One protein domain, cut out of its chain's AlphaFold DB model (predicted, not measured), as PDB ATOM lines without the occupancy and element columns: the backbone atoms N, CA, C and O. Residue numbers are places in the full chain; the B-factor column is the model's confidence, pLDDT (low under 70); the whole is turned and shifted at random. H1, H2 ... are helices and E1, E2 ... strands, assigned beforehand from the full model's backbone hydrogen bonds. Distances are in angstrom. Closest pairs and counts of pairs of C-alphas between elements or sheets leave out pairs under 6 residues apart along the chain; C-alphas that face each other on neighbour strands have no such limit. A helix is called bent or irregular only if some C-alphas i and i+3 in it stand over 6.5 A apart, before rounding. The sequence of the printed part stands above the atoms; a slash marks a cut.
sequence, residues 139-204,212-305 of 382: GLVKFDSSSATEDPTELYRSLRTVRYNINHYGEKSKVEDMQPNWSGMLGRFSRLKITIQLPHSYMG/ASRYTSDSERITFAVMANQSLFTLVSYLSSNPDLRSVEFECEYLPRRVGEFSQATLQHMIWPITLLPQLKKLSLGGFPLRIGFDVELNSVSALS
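AT A GLANCE: This is residues 139 to 204 and 212 to 305 of the 382 residues of an uncharacterized protein of Cercospora beticola (UniProt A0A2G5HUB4). What does the domain look like? It is one twisted sheet of six strands with helices over one face and no named helix over the other, two layers in all. The long helix H2 runs along the strands over E1 and E4, H3 and H4 follow in a row toward the E6 edge, and short H1 lies near one end of the strands. What is it made of? The printed part has 160 residues, of mixed class, with four named helices and six named strands in the order E1 E2 E3 H1 E4 H2 E5 H3 E6 H4; the mixed sheet runs E2 E3 E1 E4 E5 E6. It is compact and rounded, with a radius of gyration of the C-alphas of 15.2 A and spans of 41 by 34 by 27 A.

HOW THE PARTS SIT: How do the strands pair? E2, residues 153 to 157, and E3, residues 161 to 167, form an antiparallel hairpin, with N 156 and O 163 2.9 A apart. The other neighbours are parallel: E3 with E1, residues 139 to 146 (N 142 and O 162, 2.8 A), and E1 with E4, residues 191 to 198 (N 141 and O 193, 2.8 A). So are E4 with E5, residues 247 to 254 (N 194 and O 249, 2.8 A), and E5 with E6, residues 280 to 286 (N 252 and O 284, 2.8 A). Which helices are on the sheet? H2, residues 218 to 240, has a height over the sheet of 9.4 A, and its closest C-alphas to E3 are those of Phe 224 and Ile 166, 7.1 A. H1, residues 182 to 188, is on the same face at a height of 9.2 A, and its closest C-alphas to H2, which it touches at a steep tilt of 50 degrees with residues 235 to 239 of H2 alone, are those of Gly 187 and Leu 239, 7.3 A. H3, residues 264 to 276, only grazes the sheet; H4, residues 290 to 305, is on it, with the C-alphas of Gly 293 and Leu 285 closest to E6 at 6.7 A. How do H2, H3 and H4 stand? H2 and H3 touch at a shallow tilt of 11 degrees, the same way, the closest C-alphas being those of Asn 229 and Met 270, 4.5 A. H3 and H4 touch at a shallow tilt of 31 degrees, the same way, the closest being those of Thr 275 and Ser 300, 4.3 A; H2 and H4 are apart. What of crossovers and helix backbones? E5, H3, E6 is a strand-helix-strand unit, two parallel neighbours joined through a helix, and E3, H1, E4 is a split one with E1 between its strands; both crossovers are right-handed. Every O i to N i+4 pair is within hydrogen-bond range in H2, against 5 of 9 in H3, 8 of 12 in H4 and 1 of 3 in H1, which has 0 of 4 O i to N i+3 pairs within range.

IN THESE COORDINATES: Where are the anchor points? E1 begins at C-alpha 139, (153.838, 115.833, 34.558), H2 begins at C-alpha 218, (151.141, 117.682, 67.768), and H4 ends at C-alpha 305, (128.397, 112.923, 41.140). How long are the longer elements? From first to last C-alpha H2 measures 32.2 A, H4 25.7 A, E4 23.4 A, E5 23.0 A and E1 22.0 A. H3 is irregular, with C-alphas 270 and 273 7.6 A apart, and H4 only just, with C-alphas 302 and 305 6.8 A apart.

THE WHOLE: How far does it reach? The two C-alphas farthest apart, those of Gly 204 and Ser 305, are 45.1 A apart. Where is it cut or long-linked? Residues 205 to 211 are not printed, between E4 and H2, and C-alphas 204 and 212 are 9.5 A apart; the link from E3 to H1, 14 residues, is long. Where is confidence low? The mean pLDDT of the printed part is 72.6, and 61 residues are under 70, among them 145 to 162 and 164 to 185.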
ATOM      1  N   GLY A 139     153.520 114.729  33.656       82.06
ATOM      2  CA  GLY A 139     153.838 115.833  34.558       82.06
ATOM      3  C   GLY A 139     153.935 115.342  36.004       82.06
ATOM      4  O   GLY A 139     153.263 114.390  36.389       82.06
ATOM      5  N   LEU A 140     154.790 115.965  36.809       81.62
ATOM      6  CA  LEU A 140     155.078 115.556  38.180       81.62
ATOM      7  C   LEU A 140     154.720 116.675  39.157       81.62
ATOM      8  O   LEU A 140     155.199 117.797  39.022       81.62
ATOM      9  N   VAL A 141     153.924 116.351  40.168       81.62
ATOM     10  CA  VAL A 141     153.627 117.235  41.298       81.62
ATOM     11  C   VAL A 141     154.241 116.623  42.546       81.62
ATOM     12  O   VAL A 141     153.990 115.457  42.848       81.62
ATOM     13  N   LYS A 142     155.078 117.375  43.254       79.62
ATOM     14  CA  LYS A 142     155.700 116.947  44.508       79.62
ATOM     15  C   LYS A 142     155.241 117.838  45.644       79.62
ATOM     16  O   LYS A 142     155.383 119.052  45.541       79.62
ATOM     17  N   PHE A 143     154.745 117.227  46.707       77.00
ATOM     18  CA  PHE A 143     154.508 117.872  47.987       77.00
ATOM     19  C   PHE A 143     155.626 117.451  48.932       77.00
ATOM     20  O   PHE A 143     155.689 116.291  49.349       77.00
ATOM     21  N   ASP A 144     156.510 118.396  49.233       70.69
ATOM     22  CA  ASP A 144     157.646 118.184  50.120       70.69
ATOM     23  C   ASP A 144     157.381 118.934  51.439       70.69
ATOM     24  O   ASP A 144     156.962 120.093  51.453       70.69
ATOM     25  N   SER A 145     157.595 118.264  52.573       67.06
ATOM     26  CA  SER A 145     157.539 118.902  53.892       67.06
ATOM     27  C   SER A 145     158.889 119.539  54.203       67.06
ATOM     28  O   SER A 145     159.920 118.868  54.193       67.06
ATOM     29  N   SER A 146     158.906 120.835  54.483       60.66
ATOM     30  CA  SER A 146     160.132 121.549  54.822       60.66
ATOM     31  C   SER A 146     159.988 122.205  56.196       60.66
ATOM     32  O   SER A 146     158.904 122.608  56.610       60.66
ATOM     33  N   SER A 147     161.099 122.243  56.934       53.44
ATOM     34  CA  SER A 147     161.220 122.942  58.227       53.44
ATOM     35  C   SER A 147     162.059 124.221  58.104       53.44
ATOM     36  O   SER A 147     162.491 124.773  59.114       53.44
ATOM     37  N   ALA A 148     162.338 124.666  56.872       52.66
ATOM     38  CA  ALA A 148     163.170 125.835  56.623       52.66
ATOM     39  C   ALA A 148     162.493 127.127  57.115       52.66
ATOM     40  O   ALA A 148     161.274 127.271  57.069       52.66
ATOM     41  N   THR A 149     163.318 128.058  57.591       44.44
ATOM     42  CA  THR A 149     162.945 129.327  58.237       44.44
ATOM     43  C   THR A 149     162.592 130.454  57.262       44.44
ATOM     44  O   THR A 149     162.440 131.592  57.697       44.44
ATOM     45  N   GLU A 150     162.506 130.182  55.959       48.59
ATOM     46  CA  GLU A 150     162.274 131.196  54.926       48.59
ATOM     47  C   GLU A 150     161.029 130.840  54.099       48.59
ATOM     48  O   GLU A 150     160.908 129.707  53.637       48.59
ATOM     49  N   ASP A 151     160.122 131.827  54.007       45.81
ATOM     50  CA  ASP A 151     158.788 131.891  53.382       45.81
ATOM     51  C   ASP A 151     157.823 130.705  53.604       45.81
ATOM     52  O   ASP A 151     158.186 129.555  53.420       45.81
ATOM     53  N   PRO A 152     156.534 130.921  53.932       49.50
ATOM     54  CA  PRO A 152     155.621 129.849  54.355       49.50
ATOM     55  C   PRO A 152     155.315 128.781  53.284       49.50
ATOM     56  O   PRO A 152     154.785 127.717  53.609       49.50
ATOM     57  N   THR A 153     155.673 128.999  52.013       53.94
ATOM     58  CA  THR A 153     155.592 127.996  50.939       53.94
ATOM     59  C   THR A 153     156.467 128.411  49.756       53.94
ATOM     60  O   THR A 153     156.265 129.473  49.168       53.94
ATOM     61  N   GLU A 154     157.391 127.550  49.333       54.84
ATOM     62  CA  GLU A 154     158.168 127.763  48.106       54.84
ATOM     63  C   GLU A 154     157.657 126.872  46.971       54.84
ATOM     64  O   GLU A 154     157.529 125.650  47.105       54.84
ATOM     65  N   LEU A 155     157.397 127.491  45.819       56.94
ATOM     66  CA  LEU A 155     156.950 126.813  44.609       56.94
ATOM     67  C   LEU A 155     158.087 126.750  43.588       56.94
ATOM     68  O   LEU A 155     158.340 127.710  42.856       56.94
ATOM     69  N   TYR A 156     158.726 125.590  43.476       59.75
ATOM     70  CA  TYR A 156     159.722 125.349  42.436       59.75
ATOM     71  C   TYR A 156     159.043 124.797  41.191       59.75
ATOM     72  O   TYR A 156     158.283 123.829  41.243       59.75
ATOM     73  N   ARG A 157     159.329 125.419  40.046       62.50
ATOM     74  CA  ARG A 157     158.762 125.023  38.756       62.50
ATOM     75  C   ARG A 157     159.873 124.652  37.787       62.50
ATOM     76  O   ARG A 157     160.764 125.454  37.513       62.50
ATOM     77  N   SER A 158     159.766 123.463  37.218       63.47
ATOM     78  CA  SER A 158     160.482 123.044  36.022       63.47
ATOM     79  C   SER A 158     159.482 122.647  34.942       63.47
ATOM     80  O   SER A 158     158.278 122.622  35.170       63.47
ATOM     81  N   LEU A 159     159.972 122.312  33.751       60.59
ATOM     82  CA  LEU A 159     159.121 121.884  32.637       60.59
ATOM     83  C   LEU A 159     158.302 120.620  32.933       60.59
ATOM     84  O   LEU A 159     157.268 120.414  32.305       60.59
ATOM     85  N   ARG A 160     158.774 119.776  33.860       65.81
ATOM     86  CA  ARG A 160     158.122 118.522  34.260       65.81
ATOM     87  C   ARG A 160     157.567 118.590  35.671       65.81
ATOM     88  O   ARG A 160     156.591 117.906  35.952       65.81
ATOM     89  N   THR A 161     158.214 119.328  36.566       66.69
ATOM     90  CA  THR A 161     157.982 119.198  38.000       66.69
ATOM     91  C   THR A 161     157.486 120.497  38.600       66.69
ATOM     92  O   THR A 161     158.115 121.545  38.474       66.69
ATOM     93  N   VAL A 162     156.359 120.403  39.292       68.81
ATOM     94  CA  VAL A 162     155.937 121.399  40.268       68.81
ATOM     95  C   VAL A 162     156.248 120.827  41.638       68.81
ATOM     96  O   VAL A 162     155.664 119.817  42.020       68.81
ATOM     97  N   ARG A 163     157.189 121.434  42.357       70.00
ATOM     98  CA  ARG A 163     157.444 121.117  43.762       70.00
ATOM     99  C   ARG A 163     156.822 122.204  44.623       70.00
ATOM    100  O   ARG A 163     157.107 123.384  44.429       70.00
ATOM    101  N   TYR A 164     155.986 121.771  45.550       69.81
ATOM    102  CA  TYR A 164     155.291 122.584  46.525       69.81
ATOM    103  C   TYR A 164     155.844 122.243  47.909       69.81
ATOM    104  O   TYR A 164     155.659 121.124  48.393       69.81
ATOM    105  N   ASN A 165     156.569 123.188  48.509       68.31
ATOM    106  CA  ASN A 165     157.114 123.039  49.854       68.31
ATOM    107  C   ASN A 165     156.099 123.550  50.878       68.31
ATOM    108  O   ASN A 165     155.779 124.734  50.861       68.31
ATOM    109  N   ILE A 166     155.633 122.690  51.781       66.94
ATOM    110  CA  ILE A 166     154.741 123.081  52.883       66.94
ATOM    111  C   ILE A 166     155.601 123.362  54.120       66.94
ATOM    112  O   ILE A 166     156.176 122.426  54.691       66.94
ATOM    113  N   ASN A 167     155.687 124.632  54.528       62.56
ATOM    114  CA  ASN A 167     156.396 125.059  55.737       62.56
ATOM    115  C   ASN A 167     155.407 125.240  56.902       62.56
ATOM    116  O   ASN A 167     154.286 125.701  56.709       62.56
ATOM    117  N   HIS A 168     155.805 124.843  58.114       57.38
ATOM    118  CA  HIS A 168     154.909 124.687  59.273       57.38
ATOM    119  C   HIS A 168     155.377 125.478  60.509       57.38
ATOM    120  O   HIS A 168     155.426 124.933  61.610       57.38
ATOM    121  N   TYR A 169     155.745 126.755  60.347       53.31
ATOM    122  CA  TYR A 169     156.143 127.615  61.471       53.31
ATOM    123  C   TYR A 169     155.030 128.587  61.898       53.31
ATOM    124  O   TYR A 169     154.589 129.390  61.090       53.31
ATOM    125  N   GLY A 170     154.666 128.508  63.188       47.25
ATOM    126  CA  GLY A 170     154.219 129.592  64.083       47.25
ATOM    127  C   GLY A 170     153.160 130.592  63.595       47.25
ATOM    128  O   GLY A 170     153.469 131.488  62.826       47.25
ATOM    129  N   GLU A 171     151.980 130.518  64.224       43.78
ATOM    130  CA  GLU A 171     150.727 131.240  63.932       43.78
ATOM    131  C   GLU A 171     150.049 130.813  62.632       43.78
ATOM    132  O   GLU A 171     150.700 130.590  61.620       43.78
ATOM    133  N   LYS A 172     148.718 130.633  62.719       43.09
ATOM    134  CA  LYS A 172     147.820 130.175  61.649       43.09
ATOM    135  C   LYS A 172     148.334 130.673  60.306       43.09
ATOM    136  O   LYS A 172     148.244 131.872  60.044       43.09
ATOM    137  N   SER A 173     148.896 129.760  59.513       39.91
ATOM    138  CA  SER A 173     149.371 130.055  58.170       39.91
ATOM    139  C   SER A 173     148.229 130.756  57.464       39.91
ATOM    140  O   SER A 173     147.199 130.143  57.186       39.91
ATOM    141  N   LYS A 174     148.363 132.066  57.253       40.28
ATOM    142  CA  LYS A 174     147.416 132.766  56.406       40.28
ATOM    143  C   LYS A 174     147.490 132.044  55.074       40.28
ATOM    144  O   LYS A 174     148.585 131.814  54.558       40.28
ATOM    145  N   VAL A 175     146.338 131.671  54.539       39.91
ATOM    146  CA  VAL A 175     146.197 131.258  53.144       39.91
ATOM    147  C   VAL A 175     146.471 132.505  52.283       39.91
ATOM    148  O   VAL A 175     145.582 133.062  51.655       39.91
ATOM    149  N   GLU A 176     147.685 133.051  52.350       38.03
ATOM    150  CA  GLU A 176     148.125 134.198  51.566       38.03
ATOM    151  C   GLU A 176     148.375 133.691  50.153       38.03
ATOM    152  O   GLU A 176     149.357 132.998  49.944       38.03
ATOM    153  N   ASP A 177     147.456 133.979  49.222       41.56
ATOM    154  CA  ASP A 177     147.616 134.013  47.751       41.56
ATOM    155  C   ASP A 177     148.553 132.958  47.109       41.56
ATOM    156  O   ASP A 177     149.178 133.167  46.067       41.56
ATOM    157  N   MET A 178     148.637 131.772  47.706       46.19
ATOM    158  CA  MET A 178     149.615 130.744  47.359       46.19
ATOM    159  C   MET A 178     149.028 129.683  46.444       46.19
ATOM    160  O   MET A 178     149.542 128.568  46.402       46.19
ATOM    161  N   GLN A 179     147.980 130.009  45.680       53.41
ATOM    162  CA  GLN A 179     147.502 129.110  44.637       53.41
ATOM    163  C   GLN A 179     148.568 129.014  43.543       53.41
ATOM    164  O   GLN A 179     148.827 129.984  42.820       53.41
ATOM    165  N   PRO A 180     149.217 127.850  43.377       58.19
ATOM    166  CA  PRO A 180     150.119 127.649  42.262       58.19
ATOM    167  C   PRO A 180     149.325 127.865  40.975       58.19
ATOM    168  O   PRO A 180     148.157 127.494  40.890       58.19
ATOM    169  N   ASN A 181     149.945 128.460  39.955       59.97
ATOM    170  CA  ASN A 181     149.335 128.578  38.629       59.97
ATOM    171  C   ASN A 181     149.272 127.180  37.978       59.97
ATOM    172  O   ASN A 181     150.043 126.866  37.066       59.97
ATOM    173  N   TRP A 182     148.394 126.321  38.506       66.62
ATOM    174  CA  TRP A 182     148.153 124.953  38.065       66.62
ATOM    175  C   TRP A 182     147.735 124.946  36.591       66.62
ATOM    176  O   TRP A 182     148.196 124.106  35.812       66.62
ATOM    177  N   SER A 183     146.951 125.957  36.198       63.19
ATOM    178  CA  SER A 183     146.380 126.124  34.864       63.19
ATOM    179  C   SER A 183     147.396 126.374  33.760       63.19
ATOM    180  O   SER A 183     147.239 125.870  32.650       63.19
ATOM    181  N   GLY A 184     148.477 127.093  34.054       66.06
ATOM    182  CA  GLY A 184     149.478 127.426  33.049       66.06
ATOM    183  C   GLY A 184     150.300 126.230  32.561       66.06
ATOM    184  O   GLY A 184     150.707 126.219  31.397       66.06
ATOM    185  N   MET A 185     150.562 125.243  33.427       67.69
ATOM    186  CA  MET A 185     151.550 124.191  33.154       67.69
ATOM    187  C   MET A 185     151.023 122.771  33.362       67.69
ATOM    188  O   MET A 185     151.141 121.964  32.444       67.69
ATOM    189  N   LEU A 186     150.428 122.461  34.519       72.62
ATOM    190  CA  LEU A 186     149.902 121.116  34.788       72.62
ATOM    191  C   LEU A 186     148.653 120.827  33.964       72.62
ATOM    192  O   LEU A 186     148.490 119.710  33.490       72.62
ATOM    193  N   GLY A 187     147.836 121.857  33.733       75.00
ATOM    194  CA  GLY A 187     146.625 121.774  32.924       75.00
ATOM    195  C   GLY A 187     146.815 121.212  31.522       75.00
ATOM    196  O   GLY A 187     145.897 120.649  30.946       75.00
ATOM    197  N   ARG A 188     148.019 121.346  30.968       82.56
ATOM    198  CA  ARG A 188     148.302 120.899  29.606       82.56
ATOM    199  C   ARG A 188     148.574 119.405  29.539       82.56
ATOM    200  O   ARG A 188     148.361 118.811  28.490       82.56
ATOM    201  N   PHE A 189     149.083 118.815  30.622       85.62
ATOM    202  CA  PHE A 189     149.467 117.412  30.633       85.62
ATOM    203  C   PHE A 189     148.242 116.508  30.671       85.62
ATOM    204  O   PHE A 189     147.387 116.632  31.543       85.62
ATOM    205  N   SER A 190     148.218 115.523  29.775       88.00
ATOM    206  CA  SER A 190     147.177 114.495  29.782       88.00
ATOM    207  C   SER A 190     147.400 113.437  30.867       88.00
ATOM    208  O   SER A 190     146.473 112.711  31.229       88.00
ATOM    209  N   ARG A 191     148.626 113.349  31.404       89.88
ATOM    210  CA  ARG A 191     149.011 112.411  32.460       89.88
ATOM    211  C   ARG A 191     149.768 113.122  33.565       89.88
ATOM    212  O   ARG A 191     150.745 113.824  33.293       89.88
ATOM    213  N   LEU A 192     149.360 112.899  34.807       88.19
ATOM    214  CA  LEU A 192     150.025 113.464  35.976       88.19
ATOM    215  C   LEU A 192     150.400 112.380  36.977       88.19
ATOM    216  O   LEU A 192     149.673 111.411  37.164       88.19
ATOM    217  N   LYS A 193     151.530 112.584  37.645       88.69
ATOM    218  CA  LYS A 193     151.954 111.828  38.813       88.69
ATOM    219  C   LYS A 193     152.062 112.787  39.991       88.69
ATOM    220  O   LYS A 193     152.841 113.736  39.938       88.69
ATOM    221  N   ILE A 194     151.282 112.554  41.033       87.81
ATOM    222  CA  ILE A 194     151.295 113.334  42.269       87.81
ATOM    223  C   ILE A 194     152.035 112.512  43.315       87.81
ATOM    224  O   ILE A 194     151.734 111.338  43.511       87.81
ATOM    225  N   THR A 195     153.021 113.124  43.958       85.00
ATOM    226  CA  THR A 195     153.843 112.494  44.987       85.00
ATOM    227  C   THR A 195     153.807 113.308  46.269       85.00
ATOM    228  O   THR A 195     153.989 114.524  46.221       85.00
ATOM    229  N   ILE A 196     153.593 112.642  47.400       84.31
ATOM    230  CA  ILE A 196     153.681 113.242  48.735       84.31
ATOM    231  C   ILE A 196     154.636 112.402  49.576       84.31
ATOM    232  O   ILE A 196     154.531 111.175  49.587       84.31
ATOM    233  N   GLN A 197     155.563 113.052  50.276       78.50
ATOM    234  CA  GLN A 197     156.502 112.381  51.175       78.50
ATOM    235  C   GLN A 197     156.342 112.873  52.611       78.50
ATOM    236  O   GLN A 197     156.483 114.066  52.888       78.50
ATOM    237  N   LEU A 198     156.087 111.942  53.533       74.88
ATOM    238  CA  LEU A 198     155.736 112.233  54.920       74.88
ATOM    239  C   LEU A 198     156.564 111.406  55.916       74.88
ATOM    240  O   LEU A 198     156.500 110.178  55.868       74.88
ATOM    241  N   PRO A 199     157.244 112.022  56.900       66.25
ATOM    242  CA  PRO A 199     157.825 113.366  56.873       66.25
ATOM    243  C   PRO A 199     159.061 113.405  55.957       66.25
ATOM    244  O   PRO A 199     159.901 112.502  55.983       66.25
ATOM    245  N   HIS A 200     159.201 114.460  55.153       57.62
ATOM    246  CA  HIS A 200     160.352 114.620  54.264       57.62
ATOM    247  C   HIS A 200     161.602 114.987  55.078       57.62
ATOM    248  O   HIS A 200     161.673 116.057  55.677       57.62
ATOM    249  N   SER A 201     162.601 114.098  55.114       51.38
ATOM    250  CA  SER A 201     163.885 114.410  55.740       51.38
ATOM    251  C   SER A 201     164.653 115.384  54.854       51.38
ATOM    252  O   SER A 201     165.155 114.991  53.799       51.38
ATOM    253  N   TYR A 202     164.804 116.630  55.294       48.09
ATOM    254  CA  TYR A 202     165.748 117.537  54.653       48.09
ATOM    255  C   TYR A 202     167.175 117.002  54.869       48.09
ATOM    256  O   TYR A 202     167.756 117.141  55.945       48.09
ATOM    257  N   MET A 203     167.745 116.348  53.853       43.91
ATOM    258  CA  MET A 203     169.192 116.158  53.763       43.91
ATOM    259  C   MET A 203     169.785 117.512  53.382       43.91
ATOM    260  O   MET A 203     169.884 117.851  52.204       43.91
ATOM    261  N   GLY A 204     170.175 118.306  54.378       46.19
ATOM    262  CA  GLY A 204     171.050 119.444  54.122       46.19
ATOM    263  C   GLY A 204     172.285 118.952  53.364       46.19
ATOM    264  O   GLY A 204     172.911 117.972  53.764       46.19
ATOM    265  N   ALA A 212     166.669 114.522  60.892       48.81
ATOM    266  CA  ALA A 212     165.438 114.555  60.101       48.81
ATOM    267  C   ALA A 212     164.428 115.464  60.824       48.81
ATOM    268  O   ALA A 212     164.265 115.301  62.035       48.81
ATOM    269  N   SER A 213     163.797 116.382  60.095       52.53
ATOM    270  CA  SER A 213     162.679 117.228  60.528       52.53
ATOM    271  C   SER A 213     161.637 116.378  61.255       52.53
ATOM    272  O   SER A 213     160.826 115.675  60.652       52.53
ATOM    273  N   ARG A 214     161.718 116.361  62.584       60.53
ATOM    274  CA  ARG A 214     160.672 115.808  63.436       60.53
ATOM    275  C   ARG A 214     159.723 116.954  63.708       60.53
ATOM    276  O   ARG A 214     160.190 118.024  64.088       60.53
ATOM    277  N   TYR A 215     158.430 116.709  63.565       66.12
ATOM    278  CA  TYR A 215     157.457 117.603  64.166       66.12
ATOM    279  C   TYR A 215     157.732 117.659  65.670       66.12
ATOM    280  O   TYR A 215     157.850 116.619  66.327       66.12
ATOM    281  N   THR A 216     157.914 118.863  66.192       66.50
ATOM    282  CA  THR A 216     158.265 119.113  67.591       66.50
ATOM    283  C   THR A 216     157.031 119.136  68.489       66.50
ATOM    284  O   THR A 216     157.151 118.955  69.701       66.50
ATOM    285  N   SER A 217     155.839 119.276  67.898       72.56
ATOM    286  CA  SER A 217     154.553 119.233  68.594       72.56
ATOM    287  C   SER A 217     153.439 118.579  67.763       72.56
ATOM    288  O   SER A 217     153.511 118.490  66.535       72.56
ATOM    289  N   ASP A 218     152.366 118.150  68.435       75.75
ATOM    290  CA  ASP A 218     151.141 117.682  67.768       75.75
ATOM    291  C   ASP A 218     150.451 118.798  66.978       75.75
ATOM    292  O   ASP A 218     149.869 118.533  65.930       75.75
ATOM    293  N   SER A 219     150.579 120.047  67.433       73.62
ATOM    294  CA  SER A 219     150.070 121.214  66.712       73.62
ATOM    295  C   SER A 219     150.713 121.333  65.332       73.62
ATOM    296  O   SER A 219     149.999 121.443  64.346       73.62
ATOM    297  N   GLU A 220     152.043 121.243  65.238       73.38
ATOM    298  CA  GLU A 220     152.764 121.327  63.957       73.38
ATOM    299  C   GLU A 220     152.355 120.220  62.985       73.38
ATOM    300  O   GLU A 220     152.199 120.456  61.787       73.38
ATOM    301  N   ARG A 221     152.139 119.006  63.503       77.38
ATOM    302  CA  ARG A 221     151.645 117.876  62.707       77.38
ATOM    303  C   ARG A 221     150.267 118.164  62.146       77.38
ATOM    304  O   ARG A 221     150.044 117.983  60.954       77.38
ATOM    305  N   ILE A 222     149.341 118.575  63.007       78.06
ATOM    306  CA  ILE A 222     147.966 118.864  62.604       78.06
ATOM    307  C   ILE A 222     147.972 119.988  61.569       78.06
ATOM    308  O   ILE A 222     147.402 119.802  60.500       78.06
ATOM    309  N   THR A 223     148.701 121.079  61.811       75.94
ATOM    310  CA  THR A 223     148.847 122.183  60.855       75.94
ATOM    311  C   THR A 223     149.375 121.700  59.506       75.94
ATOM    312  O   THR A 223     148.803 122.035  58.473       75.94
ATOM    313  N   PHE A 224     150.410 120.856  59.487       77.38
ATOM    314  CA  PHE A 224     150.913 120.292  58.238       77.38
ATOM    315  C   PHE A 224     149.849 119.451  57.511       77.38
ATOM    316  O   PHE A 224     149.668 119.599  56.304       77.38
ATOM    317  N   ALA A 225     149.144 118.570  58.228       81.00
ATOM    318  CA  ALA A 225     148.111 117.722  57.637       81.00
ATOM    319  C   ALA A 225     146.949 118.546  57.059       81.00
ATOM    320  O   ALA A 225     146.458 118.219  55.978       81.00
ATOM    321  N   VAL A 226     146.561 119.627  57.740       77.62
ATOM    322  CA  VAL A 226     145.574 120.609  57.268       77.62
ATOM    323  C   VAL A 226     146.055 121.279  55.981       77.62
ATOM    324  O   VAL A 226     145.364 121.243  54.966       77.62
ATOM    325  N   MET A 227     147.280 121.812  55.965       75.50
ATOM    326  CA  MET A 227     147.832 122.477  54.778       75.50
ATOM    327  C   MET A 227     147.964 121.522  53.585       75.50
ATOM    328  O   MET A 227     147.668 121.897  52.448       75.50
ATOM    329  N   ALA A 228     148.378 120.277  53.829       80.31
ATOM    330  CA  ALA A 228     148.443 119.246  52.800       80.31
ATOM    331  C   ALA A 228     147.047 118.915  52.251       80.31
ATOM    332  O   ALA A 228     146.878 118.901  51.033       80.31
ATOM    333  N   ASN A 229     146.044 118.733  53.118       85.81
ATOM    334  CA  ASN A 229     144.649 118.540  52.710       85.81
ATOM    335  C   ASN A 229     144.164 119.691  51.818       85.81
ATOM    336  O   ASN A 229     143.743 119.454  50.691       85.81
ATOM    337  N   GLN A 230     144.289 120.936  52.275       77.12
ATOM    338  CA  GLN A 230     143.804 122.110  51.546       77.12
ATOM    339  C   GLN A 230     144.507 122.284  50.189       77.12
ATOM    340  O   GLN A 230     143.878 122.611  49.172       77.12
ATOM    341  N   SER A 231     145.811 122.006  50.141       77.44
ATOM    342  CA  SER A 231     146.589 122.068  48.901       77.44
ATOM    343  C   SER A 231     146.165 120.984  47.910       77.44
ATOM    344  O   SER A 231     146.001 121.262  46.719       77.44
ATOM    345  N   LEU A 232     145.947 119.755  48.394       84.31
ATOM    346  CA  LEU A 232     145.424 118.662  47.579       84.31
ATOM    347  C   LEU A 232     144.007 118.942  47.109       84.31
ATOM    348  O   LEU A 232     143.711 118.693  45.950       84.31
ATOM    349  N   PHE A 233     143.156 119.507  47.958       82.56
ATOM    350  CA  PHE A 233     141.796 119.871  47.593       82.56
ATOM    351  C   PHE A 233     141.768 120.900  46.463       82.56
ATOM    352  O   PHE A 233     141.068 120.711  45.467       82.56
ATOM    353  N   THR A 234     142.595 121.942  46.554       77.94
ATOM    354  CA  THR A 234     142.725 122.948  45.489       77.94
ATOM    355  C   THR A 234     143.238 122.323  44.190       77.94
ATOM    356  O   THR A 234     142.719 122.607  43.109       77.94
ATOM    357  N   LEU A 235     144.244 121.445  44.283       81.69
ATOM    358  CA  LEU A 235     144.786 120.732  43.128       81.69
ATOM    359  C   LEU A 235     143.738 119.809  42.497       81.69
ATOM    360  O   LEU A 235     143.545 119.854  41.287       81.69
ATOM    361  N   VAL A 236     143.048 118.993  43.289       84.94
ATOM    362  CA  VAL A 236     142.042 118.044  42.801       84.94
ATOM    363  C   VAL A 236     140.861 118.780  42.186       84.94
ATOM    364  O   VAL A 236     140.461 118.420  41.088       84.94
ATOM    365  N   SER A 237     140.387 119.866  42.800       80.06
ATOM    366  CA  SER A 237     139.342 120.726  42.222       80.06
ATOM    367  C   SER A 237     139.751 121.299  40.858       80.06
ATOM    368  O   SER A 237     138.947 121.417  39.930       80.06
ATOM    369  N   TYR A 238     141.030 121.655  40.710       81.50
ATOM    370  CA  TYR A 238     141.577 122.105  39.435       81.50
ATOM    371  C   TYR A 238     141.652 120.971  38.399       81.50
ATOM    372  O   TYR A 238     141.294 121.170  37.239       81.50
ATOM    373  N   LEU A 239     142.133 119.798  38.804       84.88
ATOM    374  CA  LEU A 239     142.356 118.661  37.914       84.88
ATOM    375  C   LEU A 239     141.058 117.974  37.487       84.88
ATOM    376  O   LEU A 239     140.960 117.570  36.331       84.88
ATOM    377  N   SER A 240     140.068 117.879  38.375       82.81
ATOM    378  CA  SER A 240     138.761 117.293  38.069       82.81
ATOM    379  C   SER A 240     138.056 118.058  36.953       82.81
ATOM    380  O   SER A 240     137.469 117.444  36.073       82.81
ATOM    381  N   SER A 241     138.215 119.384  36.927       78.62
ATOM    382  CA  SER A 241     137.661 120.280  35.908       78.62
ATOM    383  C   SER A 241     138.514 120.406  34.635       78.62
ATOM    384  O   SER A 241     138.228 121.253  33.786       78.62
ATOM    385  N   ASN A 242     139.582 119.613  34.483       82.62
ATOM    386  CA  ASN A 242     140.452 119.667  33.310       82.62
ATOM    387  C   ASN A 242     140.046 118.626  32.244       82.62
ATOM    388  O   ASN A 242     140.311 117.437  32.438       82.62
ATOM    389  N   PRO A 243     139.499 119.043  31.083       81.56
ATOM    390  CA  PRO A 243     139.063 118.111  30.041       81.56
ATOM    391  C   PRO A 243     140.220 117.394  29.331       81.56
ATOM    392  O   PRO A 243     140.023 116.318  28.766       81.56
ATOM    393  N   ASP A 244     141.427 117.966  29.347       83.94
ATOM    394  CA  ASP A 244     142.594 117.387  28.672       83.94
ATOM    395  C   ASP A 244     143.275 116.293  29.516       83.94
ATOM    396  O   ASP A 244     144.066 115.495  28.997       83.94
ATOM    397  N   LEU A 245     142.959 116.225  30.815       87.31
ATOM    398  CA  LEU A 245     143.530 115.263  31.747       87.31
ATOM    399  C   LEU A 245     142.874 113.889  31.580       87.31
ATOM    400  O   LEU A 245     141.679 113.710  31.794       87.31
ATOM    401  N   ARG A 246     143.677 112.880  31.236       88.44
ATOM    402  CA  ARG A 246     143.211 111.508  30.982       88.44
ATOM    403  C   ARG A 246     143.478 110.560  32.139       88.44
ATOM    404  O   ARG A 246     142.710 109.626  32.359       88.44
ATOM    405  N   SER A 247     144.592 110.751  32.840       90.31
ATOM    406  CA  SER A 247     144.975 109.867  33.938       90.31
ATOM    407  C   SER A 247     145.829 110.561  34.982       90.31
ATOM    408  O   SER A 247     146.764 111.291  34.645       90.31
ATOM    409  N   VAL A 248     145.582 110.227  36.242       89.88
ATOM    410  CA  VAL A 248     146.426 110.616  37.367       89.88
ATOM    411  C   VAL A 248     146.904 109.383  38.120       89.88
ATOM    412  O   VAL A 248     146.132 108.470  38.413       89.88
ATOM    413  N   GLU A 249     148.194 109.365  38.426       91.06
ATOM    414  CA  GLU A 249     148.804 108.451  39.380       91.06
ATOM    415  C   GLU A 249     149.076 109.213  40.674       91.06
ATOM    416  O   GLU A 249     149.694 110.278  40.650       91.06
ATOM    417  N   PHE A 250     148.641 108.669  41.803       90.44
ATOM    418  CA  PHE A 250     148.931 109.224  43.115       90.44
ATOM    419  C   PHE A 250     149.812 108.258  43.901       90.44
ATOM    420  O   PHE A 250     149.476 107.085  44.072       90.44
ATOM    421  N   GLU A 251     150.941 108.758  44.387       89.31
ATOM    422  CA  GLU A 251     151.857 108.022  45.249       89.31
ATOM    423  C   GLU A 251     152.105 108.834  46.523       89.31
ATOM    424  O   GLU A 251     152.594 109.961  46.483       89.31
ATOM    425  N   CYS A 252     151.781 108.266  47.673       87.06
ATOM    426  CA  CYS A 252     152.092 108.851  48.965       87.06
ATOM    427  C   CYS A 252     152.949 107.870  49.747       87.06
ATOM    428  O   CYS A 252     152.567 106.715  49.941       87.06
ATOM    429  N   GLU A 253     154.120 108.323  50.173       83.81
ATOM    430  CA  GLU A 253     155.019 107.548  51.011       83.81
ATOM    431  C   GLU A 253     155.004 108.141  52.417       83.81
ATOM    432  O   GLU A 253     155.434 109.274  52.642       83.81
ATOM    433  N   TYR A 254     154.488 107.360  53.362       81.56
ATOM    434  CA  TYR A 254     154.508 107.659  54.780       81.56
ATOM    435  C   TYR A 254     155.514 106.752  55.482       81.56
ATOM    436  O   TYR A 254     155.394 105.529  55.482       81.56
ATOM    437  N   LEU A 255     156.521 107.362  56.095       75.56
ATOM    438  CA  LEU A 255     157.552 106.689  56.871       75.56
ATOM    439  C   LEU A 255     157.319 106.994  58.356       75.56
ATOM    440  O   LEU A 255     157.922 107.936  58.885       75.56
ATOM    441  N   PRO A 256     156.443 106.234  59.044       65.12
ATOM    442  CA  PRO A 256     156.163 106.467  60.454       65.12
ATOM    443  C   PRO A 256     157.452 106.332  61.267       65.12
ATOM    444  O   PRO A 256     158.129 105.301  61.256       65.12
ATOM    445  N   ARG A 257     157.815 107.398  61.980       63.47
ATOM    446  CA  ARG A 257     158.809 107.340  63.053       63.47
ATOM    447  C   ARG A 257     158.052 107.435  64.367       63.47
ATOM    448  O   ARG A 257     157.260 108.354  64.506       63.47
ATOM    449  N   ARG A 258     158.397 106.588  65.348       53.66
ATOM    450  CA  ARG A 258     157.764 106.482  66.688       53.66
ATOM    451  C   ARG A 258     157.511 107.802  67.441       53.66
ATOM    452  O   ARG A 258     156.800 107.794  68.437       53.66
ATOM    453  N   VAL A 259     158.116 108.917  67.029       54.09
ATOM    454  CA  VAL A 259     157.858 110.256  67.572       54.09
ATOM    455  C   VAL A 259     157.258 111.109  66.458       54.09
ATOM    456  O   VAL A 259     157.937 111.373  65.465       54.09
ATOM    457  N   GLY A 260     156.010 111.542  66.648       61.56
ATOM    458  CA  GLY A 260     155.292 112.404  65.710       61.56
ATOM    459  C   GLY A 260     154.484 111.674  64.629       61.56
ATOM    460  O   GLY A 260     154.252 112.246  63.568       61.56
ATOM    461  N   GLU A 261     154.063 110.428  64.874       76.56
ATOM    462  CA  GLU A 261     153.208 109.670  63.948       76.56
ATOM    463  C   GLU A 261     151.822 110.294  63.831       76.56
ATOM    464  O   GLU A 261     151.142 110.496  64.837       76.56
ATOM    465  N   PHE A 262     151.366 110.547  62.605       81.94
ATOM    466  CA  PHE A 262     149.990 110.952  62.350       81.94
ATOM    467  C   PHE A 262     149.009 109.893  62.849       81.94
ATOM    468  O   PHE A 262     149.219 108.695  62.654       81.94
ATOM    469  N   SER A 263     147.914 110.344  63.467       86.88
ATOM    470  CA  SER A 263     146.811 109.435  63.773       86.88
ATOM    471  C   SER A 263     146.210 108.914  62.465       86.88
ATOM    472  O   SER A 263     146.275 109.589  61.434       86.88
ATOM    473  N   GLN A 264     145.595 107.731  62.499       85.88
ATOM    474  CA  GLN A 264     144.947 107.167  61.315       85.88
ATOM    475  C   GLN A 264     143.875 108.112  60.748       85.88
ATOM    476  O   GLN A 264     143.823 108.305  59.536       85.88
ATOM    477  N   ALA A 265     143.084 108.748  61.618       85.38
ATOM    478  CA  ALA A 265     142.090 109.738  61.214       85.38
ATOM    479  C   ALA A 265     142.751 110.937  60.519       85.38
ATOM    480  O   ALA A 265     142.338 111.334  59.438       85.38
ATOM    481  N   THR A 266     143.843 111.468  61.078       86.62
ATOM    482  CA  THR A 266     144.573 112.591  60.470       86.62
ATOM    483  C   THR A 266     145.132 112.232  59.092       86.62
ATOM    484  O   THR A 266     145.019 113.032  58.170       86.62
ATOM    485  N   LEU A 267     145.706 111.034  58.929       87.31
ATOM    486  CA  LEU A 267     146.187 110.557  57.628       87.31
ATOM    487  C   LEU A 267     145.049 110.442  56.613       87.31
ATOM    488  O   LEU A 267     145.224 110.837  55.464       87.31
ATOM    489  N   GLN A 268     143.903 109.915  57.046       86.44
ATOM    490  CA  GLN A 268     142.714 109.770  56.217       86.44
ATOM    491  C   GLN A 268     142.189 111.130  55.758       86.44
ATOM    492  O   GLN A 268     142.041 111.334  54.558       86.44
ATOM    493  N   HIS A 269     141.984 112.074  56.680       84.75
ATOM    494  CA  HIS A 269     141.549 113.427  56.335       84.75
ATOM    495  C   HIS A 269     142.552 114.114  55.413       84.75
ATOM    496  O   HIS A 269     142.171 114.680  54.399       84.75
ATOM    497  N   MET A 270     143.847 114.010  55.700       87.25
ATOM    498  CA  MET A 270     144.892 114.642  54.898       87.25
ATOM    499  C   MET A 270     144.849 114.240  53.415       87.25
ATOM    500  O   MET A 270     145.016 115.104  52.560       87.25
ATOM    501  N   ILE A 271     144.618 112.960  53.098       90.25
ATOM    502  CA  ILE A 271     144.583 112.479  51.705       90.25
ATOM    503  C   ILE A 271     143.173 112.371  51.119       90.25
ATOM    504  O   ILE A 271     143.048 112.063  49.933       90.25
ATOM    505  N   TRP A 272     142.131 112.624  51.917       88.69
ATOM    506  CA  TRP A 272     140.734 112.524  51.492       88.69
ATOM    507  C   TRP A 272     140.454 113.229  50.161       88.69
ATOM    508  O   TRP A 272     139.832 112.595  49.321       88.69
ATOM    509  N   PRO A 273     140.979 114.436  49.859       88.44
ATOM    510  CA  PRO A 273     140.655 115.105  48.602       88.44
ATOM    511  C   PRO A 273     140.976 114.298  47.338       88.44
ATOM    512  O   PRO A 273     140.371 114.537  46.303       88.44
ATOM    513  N   ILE A 274     141.896 113.330  47.395       89.44
ATOM    514  CA  ILE A 274     142.228 112.455  46.258       89.44
ATOM    515  C   ILE A 274     141.050 111.573  45.830       89.44
ATOM    516  O   ILE A 274     140.977 111.189  44.663       89.44
ATOM    517  N   THR A 275     140.105 111.290  46.729       85.44
ATOM    518  CA  THR A 275     138.873 110.564  46.388       85.44
ATOM    519  C   THR A 275     138.031 111.325  45.374       85.44
ATOM    520  O   THR A 275     137.304 110.710  44.607       85.44
ATOM    521  N   LEU A 276     138.170 112.649  45.305       84.56
ATOM    522  CA  LEU A 276     137.384 113.503  44.423       84.56
ATOM    523  C   LEU A 276     137.911 113.562  42.982       84.56
ATOM    524  O   LEU A 276     137.445 114.365  42.177       84.56
ATOM    525  N   LEU A 277     138.919 112.753  42.649       85.81
ATOM    526  CA  LEU A 277     139.606 112.804  41.367       85.81
ATOM    527  C   LEU A 277     139.164 111.646  40.447       85.81
ATOM    528  O   LEU A 277     139.733 110.554  40.522       85.81
ATOM    529  N   PRO A 278     138.219 111.859  39.513       82.25
ATOM    530  CA  PRO A 278     137.690 110.774  38.680       82.25
ATOM    531  C   PRO A 278     138.727 110.206  37.695       82.25
ATOM    532  O   PRO A 278     138.620 109.068  37.236       82.25
ATOM    533  N   GLN A 279     139.769 110.978  37.373       87.25
ATOM    534  CA  GLN A 279     140.869 110.553  36.509       87.25
ATOM    535  C   GLN A 279     141.930 109.711  37.246       87.25
ATOM    536  O   GLN A 279     142.920 109.317  36.624       87.25
ATOM    537  N   LEU A 280     141.767 109.424  38.544       89.06
ATOM    538  CA  LEU A 280     142.703 108.604  39.313       89.06
ATOM    539  C   LEU A 280     142.738 107.165  38.765       89.06
ATOM    540  O   LEU A 280     141.750 106.439  38.797       89.06
ATOM    541  N   LYS A 281     143.890 106.747  38.227       89.62
ATOM    542  CA  LYS A 281     144.100 105.400  37.657       89.62
ATOM    543  C   LYS A 281     144.945 104.493  38.532       89.62
ATOM    544  O   LYS A 281     144.865 103.275  38.399       89.62
ATOM    545  N   LYS A 282     145.787 105.077  39.379       90.38
ATOM    546  CA  LYS A 282     146.709 104.342  40.238       90.38
ATOM    547  C   LYS A 282     146.834 105.059  41.569       90.38
ATOM    548  O   LYS A 282     147.122 106.254  41.593       90.38
ATOM    549  N   LEU A 283     146.680 104.298  42.642       91.25
ATOM    550  CA  LEU A 283     146.872 104.737  44.014       91.25
ATOM    551  C   LEU A 283     147.970 103.882  44.653       91.25
ATOM    552  O   LEU A 283     147.917 102.656  44.615       91.25
ATOM    553  N   SER A 284     148.989 104.519  45.224       91.31
ATOM    554  CA  SER A 284     150.022 103.846  46.009       91.31
ATOM    555  C   SER A 284     150.208 104.573  47.333       91.31
ATOM    556  O   SER A 284     150.591 105.739  47.346       91.31
ATOM    557  N   LEU A 285     149.922 103.892  48.441       89.19
ATOM    558  CA  LEU A 285     150.030 104.441  49.793       89.19
ATOM    559  C   LEU A 285     151.058 103.631  50.593       89.19
ATOM    560  O   LEU A 285     150.717 102.717  51.343       89.19
ATOM    561  N   GLY A 286     152.340 103.935  50.396       85.44
ATOM    562  CA  GLY A 286     153.437 103.276  51.101       85.44
ATOM    563  C   GLY A 286     153.424 103.632  52.586       85.44
ATOM    564  O   GLY A 286     153.411 104.807  52.932       85.44
ATOM    565  N   GLY A 287     153.409 102.628  53.466       83.19
ATOM    566  CA  GLY A 287     153.448 102.814  54.924       83.19
ATOM    567  C   GLY A 287     152.148 103.304  55.575       83.19
ATOM    568  O   GLY A 287     152.109 103.472  56.792       83.19
ATOM    569  N   PHE A 288     151.066 103.473  54.808       87.00
ATOM    570  CA  PHE A 288     149.735 103.741  55.356       87.00
ATOM    571  C   PHE A 288     149.059 102.451  55.854       87.00
ATOM    572  O   PHE A 288     149.255 101.379  55.273       87.00
ATOM    573  N   PRO A 289     148.194 102.537  56.881       85.31
ATOM    574  CA  PRO A 289     147.247 101.476  57.202       85.31
ATOM    575  C   PRO A 289     146.381 101.096  55.989       85.31
ATOM    576  O   PRO A 289     145.771 101.968  55.371       85.31
ATOM    577  N   LEU A 290     146.256  99.794  55.701       84.00
ATOM    578  CA  LEU A 290     145.501  99.271  54.545       84.00
ATOM    579  C   LEU A 290     144.071  99.821  54.447       84.00
ATOM    580  O   LEU A 290     143.593 100.100  53.353       84.00
ATOM    581  N   ARG A 291     143.406 100.013  55.593       84.69
ATOM    582  CA  ARG A 291     142.038 100.544  55.662       84.69
ATOM    583  C   ARG A 291     141.898 101.906  54.978       84.69
ATOM    584  O   ARG A 291     140.908 102.125  54.301       84.69
ATOM    585  N   ILE A 292     142.898 102.781  55.101       84.44
ATOM    586  CA  ILE A 292     142.860 104.103  54.464       84.44
ATOM    587  C   ILE A 292     142.847 103.966  52.934       84.44
ATOM    588  O   ILE A 292     142.122 104.693  52.265       84.44
ATOM    589  N   GLY A 293     143.618 103.025  52.376       81.38
ATOM    590  CA  GLY A 293     143.619 102.766  50.933       81.38
ATOM    591  C   GLY A 293     142.263 102.280  50.428       81.38
ATOM    592  O   GLY A 293     141.766 102.807  49.437       81.38
ATOM    593  N   PHE A 294     141.634 101.353  51.157       82.44
ATOM    594  CA  PHE A 294     140.278 100.896  50.843       82.44
ATOM    595  C   PHE A 294     139.253 102.029  50.901       82.44
ATOM    596  O   PHE A 294     138.440 102.146  49.990       82.44
ATOM    597  N   ASP A 295     139.310 102.875  51.932       81.12
ATOM    598  CA  ASP A 295     138.392 104.008  52.075       81.12
ATOM    599  C   ASP A 295     138.553 104.999  50.904       81.12
ATOM    600  O   ASP A 295     137.564 105.506  50.377       81.12
ATOM    601  N   VAL A 296     139.789 105.242  50.444       80.81
ATOM    602  CA  VAL A 296     140.048 106.135  49.301       80.81
ATOM    603  C   VAL A 296     139.510 105.546  47.996       80.81
ATOM    604  O   VAL A 296     138.833 106.243  47.240       80.81
ATOM    605  N   GLU A 297     139.782 104.268  47.726       80.94
ATOM    606  CA  GLU A 297     139.286 103.599  46.519       80.94
ATOM    607  C   GLU A 297     137.757 103.535  46.503       80.94
ATOM    608  O   GLU A 297     137.146 103.860  45.485       80.94
ATOM    609  N   LEU A 298     137.129 103.199  47.633       79.25
ATOM    610  CA  LEU A 298     135.675 103.119  47.750       79.25
ATOM    611  C   LEU A 298     135.015 104.479  47.479       79.25
ATOM    612  O   LEU A 298     134.064 104.561  46.702       79.25
ATOM    613  N   ASN A 299     135.556 105.551  48.059       74.19
ATOM    614  CA  ASN A 299     135.017 106.901  47.896       74.19
ATOM    615  C   ASN A 299     135.269 107.476  46.494       74.19
ATOM    616  O   ASN A 299     134.459 108.265  46.009       74.19
ATOM    617  N   SER A 300     136.333 107.046  45.805       70.06
ATOM    618  CA  SER A 300     136.605 107.477  44.424       70.06
ATOM    619  C   SER A 300     135.533 107.052  43.418       70.06
ATOM    620  O   SER A 300     135.301 107.734  42.422       70.06
ATOM    621  N   VAL A 301     134.828 105.954  43.701       60.28
ATOM    622  CA  VAL A 301     133.714 105.471  42.875       60.28
ATOM    623  C   VAL A 301     132.463 106.335  43.075       60.28
ATOM    624  O   VAL A 301     131.695 106.533  42.134       60.28
ATOM    625  N   SER A 302     132.277 106.887  44.276       59.59
ATOM    626  CA  SER A 302     131.122 107.714  44.647       59.59
ATOM    627  C   SER A 302     131.244 109.172  44.181       59.59
ATOM    628  O   SER A 302     130.231 109.798  43.882       59.59
ATOM    629  N   ALA A 303     132.468 109.703  44.060       56.53
ATOM    630  CA  ALA A 303     132.740 111.111  43.738       56.53
ATOM    631  C   ALA A 303     132.363 111.553  42.305       56.53
ATOM    632  O   ALA A 303     132.374 112.744  41.995       56.53
ATOM    633  N   LEU A 304     131.983 110.620  41.423       51.62
ATOM    634  CA  LEU A 304     131.541 110.912  40.051       51.62
ATOM    635  C   LEU A 304     130.296 111.825  39.976       51.62
ATOM    636  O   LEU A 304     130.006 112.359  38.909       51.62
ATOM    637  N   SER A 305     129.563 112.027  41.078       53.44
ATOM    638  CA  SER A 305     128.397 112.923  41.140       53.44
ATOM    639  C   SER A 305     128.720 114.374  41.539       53.44
ATOM    640  O   SER A 305     127.836 115.226  41.464       53.44
TER     641      SER A 305